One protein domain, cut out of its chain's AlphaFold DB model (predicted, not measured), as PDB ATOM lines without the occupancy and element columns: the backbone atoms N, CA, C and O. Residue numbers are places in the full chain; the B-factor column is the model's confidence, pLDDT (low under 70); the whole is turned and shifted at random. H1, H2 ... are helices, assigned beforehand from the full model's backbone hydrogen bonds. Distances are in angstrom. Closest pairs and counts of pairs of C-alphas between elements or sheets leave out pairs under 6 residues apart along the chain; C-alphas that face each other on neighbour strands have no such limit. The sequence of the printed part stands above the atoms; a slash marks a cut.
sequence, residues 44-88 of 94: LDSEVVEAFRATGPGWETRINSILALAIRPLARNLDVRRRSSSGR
ATOM      1  N   LEU A  44     -42.181 -19.080 -44.861       94.88
ATOM      2  CA  LEU A  44     -41.056 -18.418 -44.205       94.88
ATOM      3  C   LEU A  44     -41.590 -17.320 -43.286       94.88
ATOM      4  O   LEU A  44     -42.683 -16.796 -43.525       94.88
ATOM      5  N   ASP A  45     -40.819 -16.961 -42.265       97.56
ATOM      6  CA  ASP A  45     -41.160 -15.840 -41.394       97.56
ATOM      7  C   ASP A  45     -41.212 -14.532 -42.190       97.56
ATOM      8  O   ASP A  45     -40.385 -14.284 -43.073       97.56
ATOM      9  N   SER A  46     -42.183 -13.674 -41.862       97.06
ATOM     10  CA  SER A  46     -42.393 -12.414 -42.585       97.06
ATOM     11  C   SER A  46     -41.154 -11.520 -42.550       97.06
ATOM     12  O   SER A  46     -40.800 -10.937 -43.567       97.06
ATOM     13  N   GLU A  47     -40.474 -11.441 -41.404       97.69
ATOM     14  CA  GLU A  47     -39.263 -10.629 -41.236       97.69
ATOM     15  C   GLU A  47     -38.137 -11.076 -42.178       97.69
ATOM     16  O   GLU A  47     -37.462 -10.248 -42.787       97.69
ATOM     17  N   VAL A  48     -37.983 -12.388 -42.368       96.69
ATOM     18  CA  VAL A  48     -36.983 -12.960 -43.277       96.69
ATOM     19  C   VAL A  48     -37.296 -12.565 -44.717       96.69
ATOM     20  O   VAL A  48     -36.415 -12.101 -45.441       96.69
ATOM     21  N   VAL A  49     -38.553 -12.718 -45.139       96.31
ATOM     22  CA  VAL A  49     -38.977 -12.380 -46.505       96.31
ATOM     23  C   VAL A  49     -38.769 -10.895 -46.792       96.31
ATOM     24  O   VAL A  49     -38.206 -10.561 -47.834       96.31
ATOM     25  N   GLU A  50     -39.161 -10.012 -45.874       97.62
ATOM     26  CA  GLU A  50     -38.984  -8.565 -46.028       97.62
ATOM     27  C   GLU A  50     -37.503  -8.177 -46.112       97.62
ATOM     28  O   GLU A  50     -37.103  -7.446 -47.022       97.62
ATOM     29  N   ALA A  51     -36.661  -8.739 -45.238       97.69
ATOM     30  CA  ALA A  51     -35.221  -8.497 -45.260       97.69
ATOM     31  C   ALA A  51     -34.588  -8.901 -46.600       97.69
ATOM     32  O   ALA A  51     -33.776  -8.157 -47.154       97.69
ATOM     33  N   PHE A  52     -34.978 -10.048 -47.169       97.38
ATOM     34  CA  PHE A  52     -34.478 -10.462 -48.478       97.38
ATOM     35  C   PHE A  52     -35.065  -9.621 -49.615       97.38
ATOM     36  O   PHE A  52     -34.301  -9.205 -50.486       97.38
ATOM     37  N   ARG A  53     -36.362  -9.299 -49.613       97.25
ATOM     38  CA  ARG A  53     -36.979  -8.426 -50.632       97.25
ATOM     39  C   ARG A  53     -36.299  -7.061 -50.712       97.25
ATOM     40  O   ARG A  53     -36.074  -6.564 -51.815       97.25
ATOM     41  N   ALA A  54     -35.891  -6.501 -49.572       97.81
ATOM     42  CA  ALA A  54     -35.137  -5.250 -49.508       97.81
ATOM     43  C   ALA A  54     -33.770  -5.316 -50.221       97.81
ATOM     44  O   ALA A  54     -33.238  -4.284 -50.622       97.81
ATOM     45  N   THR A  55     -33.214  -6.515 -50.452       96.44
ATOM     46  CA  THR A  55     -31.975  -6.703 -51.237       96.44
ATOM     47  C   THR A  55     -32.167  -6.535 -52.748       96.44
ATOM     48  O   THR A  55     -31.192  -6.610 -53.502       96.44
ATOM     49  N   GLY A  56     -33.401  -6.301 -53.204       96.81
ATOM     50  CA  GLY A  56     -33.730  -6.013 -54.594       96.81
ATOM     51  C   GLY A  56     -33.918  -7.261 -55.468       96.81
ATOM     52  O   GLY A  56     -34.181  -8.359 -54.966       96.81
ATOM     53  N   PRO A  57     -33.822  -7.109 -56.803       97.50
ATOM     54  CA  PRO A  57     -34.003  -8.208 -57.746       97.50
ATOM     55  C   PRO A  57     -33.092  -9.406 -57.438       97.50
ATOM     56  O   PRO A  57     -31.928  -9.252 -57.066       97.50
ATOM     57  N   GLY A  58     -33.629 -10.620 -57.591       95.38
ATOM     58  CA  GLY A  58     -32.895 -11.861 -57.311       95.38
ATOM     59  C   GLY A  58     -32.833 -12.258 -55.831       95.38
ATOM     60  O   GLY A  58     -32.081 -13.168 -55.478       95.38
ATOM     61  N   TRP A  59     -33.619 -11.623 -54.955       97.31
ATOM     62  CA  TRP A  59     -33.695 -11.996 -53.540       97.31
ATOM     63  C   TRP A  59     -34.071 -13.472 -53.313       97.31
ATOM     64  O   TRP A  59     -33.526 -14.102 -52.409       97.31
ATOM     65  N   GLU A  60     -34.912 -14.054 -54.172       94.81
ATOM     66  CA  GLU A  60     -35.277 -15.481 -54.138       94.81
ATOM     67  C   GLU A  60     -34.071 -16.397 -54.413       94.81
ATOM     68  O   GLU A  60     -33.835 -17.385 -53.719       94.81
ATOM     69  N   THR A  61     -33.235 -16.038 -55.388       94.56
ATOM     70  CA  THR A  61     -31.985 -16.763 -55.663       94.56
ATOM     71  C   THR A  61     -31.016 -16.651 -54.486       94.56
ATOM     72  O   THR A  61     -30.324 -17.614 -54.141       94.56
ATOM     73  N   ARG A  62     -30.985 -15.484 -53.833       95.50
ATOM     74  CA  ARG A  62     -30.127 -15.216 -52.678       95.50
ATOM     75  C   ARG A  62     -30.537 -16.042 -51.459       95.50
ATOM     76  O   ARG A  62     -29.674 -16.694 -50.872       95.50
ATOM     77  N   ILE A  63     -31.826 -16.088 -51.120       95.31
ATOM     78  CA  ILE A  63     -32.310 -16.929 -50.015       95.31
ATOM     79  C   ILE A  63     -32.118 -18.419 -50.323       95.31
ATOM     80  O   ILE A  63     -31.616 -19.147 -49.470       95.31
ATOM     81  N   ASN A  64     -32.382 -18.864 -51.558       94.38
ATOM     82  CA  ASN A  64     -32.121 -20.246 -51.966       94.38
ATOM     83  C   ASN A  64     -30.640 -20.629 -51.795       94.38
ATOM     84  O   ASN A  64     -30.324 -21.710 -51.303       94.38
ATOM     85  N   SER A  65     -29.718 -19.723 -52.134       94.44
ATOM     86  CA  SER A  65     -28.277 -19.950 -51.961       94.44
ATOM     87  C   SER A  65     -27.893 -20.136 -50.489       94.44
ATOM     88  O   SER A  65     -27.070 -20.991 -50.165       94.44
ATOM     89  N   ILE A  66     -28.512 -19.379 -49.578       94.50
ATOM     90  CA  ILE A  66     -28.281 -19.511 -48.132       94.50
ATOM     91  C   ILE A  66     -28.834 -20.836 -47.607       94.50
ATOM     92  O   ILE A  66     -28.136 -21.533 -46.870       94.50
ATOM     93  N   LEU A  67     -30.037 -21.228 -48.032       93.12
ATOM     94  CA  LEU A  67     -30.604 -22.535 -47.692       93.12
ATOM     95  C   LEU A  67     -29.699 -23.675 -48.191       93.12
ATOM     96  O   LEU A  67     -29.401 -24.602 -47.439       93.12
ATOM     97  N   ALA A  68     -29.167 -23.568 -49.412       90.69
ATOM     98  CA  ALA A  68     -28.227 -24.537 -49.975       90.69
ATOM     99  C   ALA A  68     -26.907 -24.633 -49.180       90.69
ATOM    100  O   ALA A  68     -26.336 -25.716 -49.032       90.69
ATOM    101  N   LEU A  69     -26.408 -23.521 -48.635       90.25
ATOM    102  CA  LEU A  69     -25.242 -23.531 -47.748       90.25
ATOM    103  C   LEU A  69     -25.561 -24.199 -46.404       90.25
ATOM    104  O   LEU A  69     -24.760 -25.000 -45.918       90.25
ATOM    105  N   ALA A  70     -26.741 -23.927 -45.841       90.81
ATOM    106  CA  ALA A  70     -27.181 -24.471 -44.558       90.81
ATOM    107  C   ALA A  70     -27.365 -25.999 -44.572       90.81
ATOM    108  O   ALA A  70     -27.182 -26.647 -43.542       90.81
ATOM    109  N   ILE A  71     -27.672 -26.600 -45.727       89.69
ATOM    110  CA  ILE A  71     -27.824 -28.058 -45.847       89.69
ATOM    111  C   ILE A  71     -26.501 -28.816 -46.013       89.69
ATOM    112  O   ILE A  71     -26.491 -30.032 -45.836       89.69
ATOM    113  N   ARG A  72     -25.366 -28.162 -46.310       83.62
ATOM    114  CA  ARG A  72     -24.077 -28.873 -46.491       83.62
ATOM    115  C   ARG A  72     -23.677 -29.726 -45.274       83.62
ATOM    116  O   ARG A  72     -23.268 -30.873 -45.470       83.62
ATOM    117  N   PRO A  73     -23.813 -29.246 -44.023       81.00
ATOM    118  CA  PRO A  73     -23.580 -30.072 -42.839       81.00
ATOM    119  C   PRO A  73     -24.618 -31.195 -42.676       81.00
ATOM    120  O   PRO A  73     -24.279 -32.279 -42.204       81.00
ATOM    121  N   LEU A  74     -25.870 -30.961 -43.086       75.19
ATOM    122  CA  LEU A  74     -26.935 -31.966 -43.028       75.19
ATOM    123  C   LEU A  74     -26.679 -33.110 -44.011       75.19
ATOM    124  O   LEU A  74     -26.813 -34.267 -43.625       75.19
ATOM    125  N   ALA A  75     -26.235 -32.807 -45.231       72.69
ATOM    126  CA  ALA A  75     -25.892 -33.806 -46.240       72.69
ATOM    127  C   ALA A  75     -24.845 -34.802 -45.714       72.69
ATOM    128  O   ALA A  75     -25.047 -36.011 -45.795       72.69
ATOM    129  N   ARG A  76     -23.805 -34.302 -45.029       71.38
ATOM    130  CA  ARG A  76     -22.786 -35.147 -44.383       71.38
ATOM    131  C   ARG A  76     -23.394 -36.140 -43.382       71.38
ATOM    132  O   ARG A  76     -22.979 -37.293 -43.332       71.38
ATOM    133  N   ASN A  77     -24.382 -35.715 -42.597       68.62
ATOM    134  CA  ASN A  77     -25.044 -36.570 -41.608       68.62
ATOM    135  C   ASN A  77     -26.047 -37.550 -42.240       68.62
ATOM    136  O   ASN A  77     -26.207 -38.670 -41.749       68.62
ATOM    137  N   LEU A  78     -26.720 -37.148 -43.321       64.75
ATOM    138  CA  LEU A  78     -27.650 -37.999 -44.066       64.75
ATOM    139  C   LEU A  78     -26.919 -39.144 -44.782       64.75
ATOM    140  O   LEU A  78     -27.399 -40.280 -44.750       64.75
ATOM    141  N   ASP A  79     -25.731 -38.885 -45.332       65.25
ATOM    142  CA  ASP A  79     -24.887 -39.910 -45.961       65.25
ATOM    143  C   ASP A  79     -24.399 -40.963 -44.958       65.25
ATOM    144  O   ASP A  79     -24.429 -42.166 -45.238       65.25
ATOM    145  N   VAL A  80     -23.997 -40.534 -43.755       61.00
ATOM    146  CA  VAL A  80     -23.590 -41.444 -42.670       61.00
ATOM    147  C   VAL A  80     -24.757 -42.340 -42.253       61.00
ATOM    148  O   VAL A  80     -24.594 -43.557 -42.155       61.00
ATOM    149  N   ARG A  81     -25.955 -41.766 -42.076       59.75
ATOM    150  CA  ARG A  81     -27.156 -42.516 -41.677       59.75
ATOM    151  C   ARG A  81     -27.600 -43.526 -42.739       59.75
ATOM    152  O   ARG A  81     -27.894 -44.668 -42.381       59.75
ATOM    153  N   ARG A  82     -27.581 -43.153 -44.027       60.09
ATOM    154  CA  ARG A  82     -27.887 -44.065 -45.150       60.09
ATOM    155  C   ARG A  82     -26.929 -45.255 -45.219       60.09
ATOM    156  O   ARG A  82     -27.366 -46.377 -45.464       60.09
ATOM    157  N   ARG A  83     -25.635 -45.039 -44.960       60.00
ATOM    158  CA  ARG A  83     -24.628 -46.113 -44.955       60.00
ATOM    159  C   ARG A  83     -24.828 -47.093 -43.795       60.00
ATOM    160  O   ARG A  83     -24.661 -48.294 -43.971       60.00
ATOM    161  N   SER A  84     -25.239 -46.606 -42.624       58.38
ATOM    162  CA  SER A  84     -25.530 -47.466 -41.466       58.38
ATOM    163  C   SER A  84     -26.830 -48.272 -41.587       58.38
ATOM    164  O   SER A  84     -26.940 -49.325 -40.962       58.38
ATOM    165  N   SER A  85     -27.803 -47.834 -42.396       58.78
ATOM    166  CA  SER A  85     -29.051 -48.582 -42.609       58.78
ATOM    167  C   SER A  85     -28.932 -49.693 -43.658       58.78
ATOM    168  O   SER A  85     -29.704 -50.644 -43.600       58.78
ATOM    169  N   SER A  86     -27.959 -49.631 -44.582       61.75
ATOM    170  CA  SER A  86     -27.751 -50.698 -45.580       61.75
ATOM    171  C   SER A  86     -26.953 -51.902 -45.050       61.75
ATOM    172  O   SER A  86     -26.840 -52.904 -45.745       61.75
ATOM    173  N   GLY A  87     -26.400 -51.827 -43.833       56.34
ATOM    174  CA  GLY A  87     -25.594 -52.891 -43.214       56.34
ATOM    175  C   GLY A  87     -26.357 -53.851 -42.289       56.34
ATOM    176  O   GLY A  87     -25.727 -54.666 -41.620       56.34
ATOM    177  N   ARG A  88     -27.693 -53.755 -42.193       55.00
ATOM    178  CA  ARG A  88     -28.528 -54.548 -41.259       55.00
ATOM    179  C   ARG A  88     -29.571 -55.434 -41.967       55.00
ATOM    180  O   ARG A  88     -30.650 -55.638 -41.430       55.00
TER     181      ARG A  88
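What this domain is: This is residues 44 to 88 of the 94 residues of an uncharacterized protein of Methylobacterium sp. 17Sr1-1 (UniProt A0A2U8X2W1). The model is a lopsided L: a short helix, H1, makes the foot, and H2 and H3, set end to end with an angle between them, make the long arm. H1 and the beginning of H2 form the corner, while residues 64 to 88 stick out free. The printed part has 45 residues with three named helices, in the order H1, H2, H3, and no named strand; the class is all helix. The whole is extended, with a radius of gyration of the C-alphas of 16.1 A and spans of 50 by 18 by 11 A; the free arm makes the length.

How they stand to each other: H1, residues 46 to 53, touches H2, residues 59 to 70, with residues 59 to 63 of H2 alone. Their closest C-alphas are those of Phe 52 and Trp 59, 5.3 A apart. They run opposite ways at a steep tilt of 67 degrees. H2 and H3, residues 72 to 85, meet only through their link. H1 and H3 are apart. In H1, H2 and H3 every O i to N i+4 pair is within hydrogen-bond range.

Where its parts are: H1 begins at C-alpha 46, (-42.393, -12.414, -42.585), and measures 10.5 A from first to last C-alpha. H2 begins at C-alpha 59, (-33.695, -11.996, -53.540), and measures 16.7 A. H3, the longest helix with 14 residues, measures 20.7 A and ends at C-alpha 85, (-29.051, -48.582, -42.609).

The domain as a whole: The two C-alphas farthest apart, those of Gly 56 and Arg 88, are 50.6 A apart. The printed part has no cut. The links H1 to H2, of five residues, and H2 to H3, of one residue, are tight. The mean pLDDT of the printed part is 84.1; residues 77 to 88 are under 70.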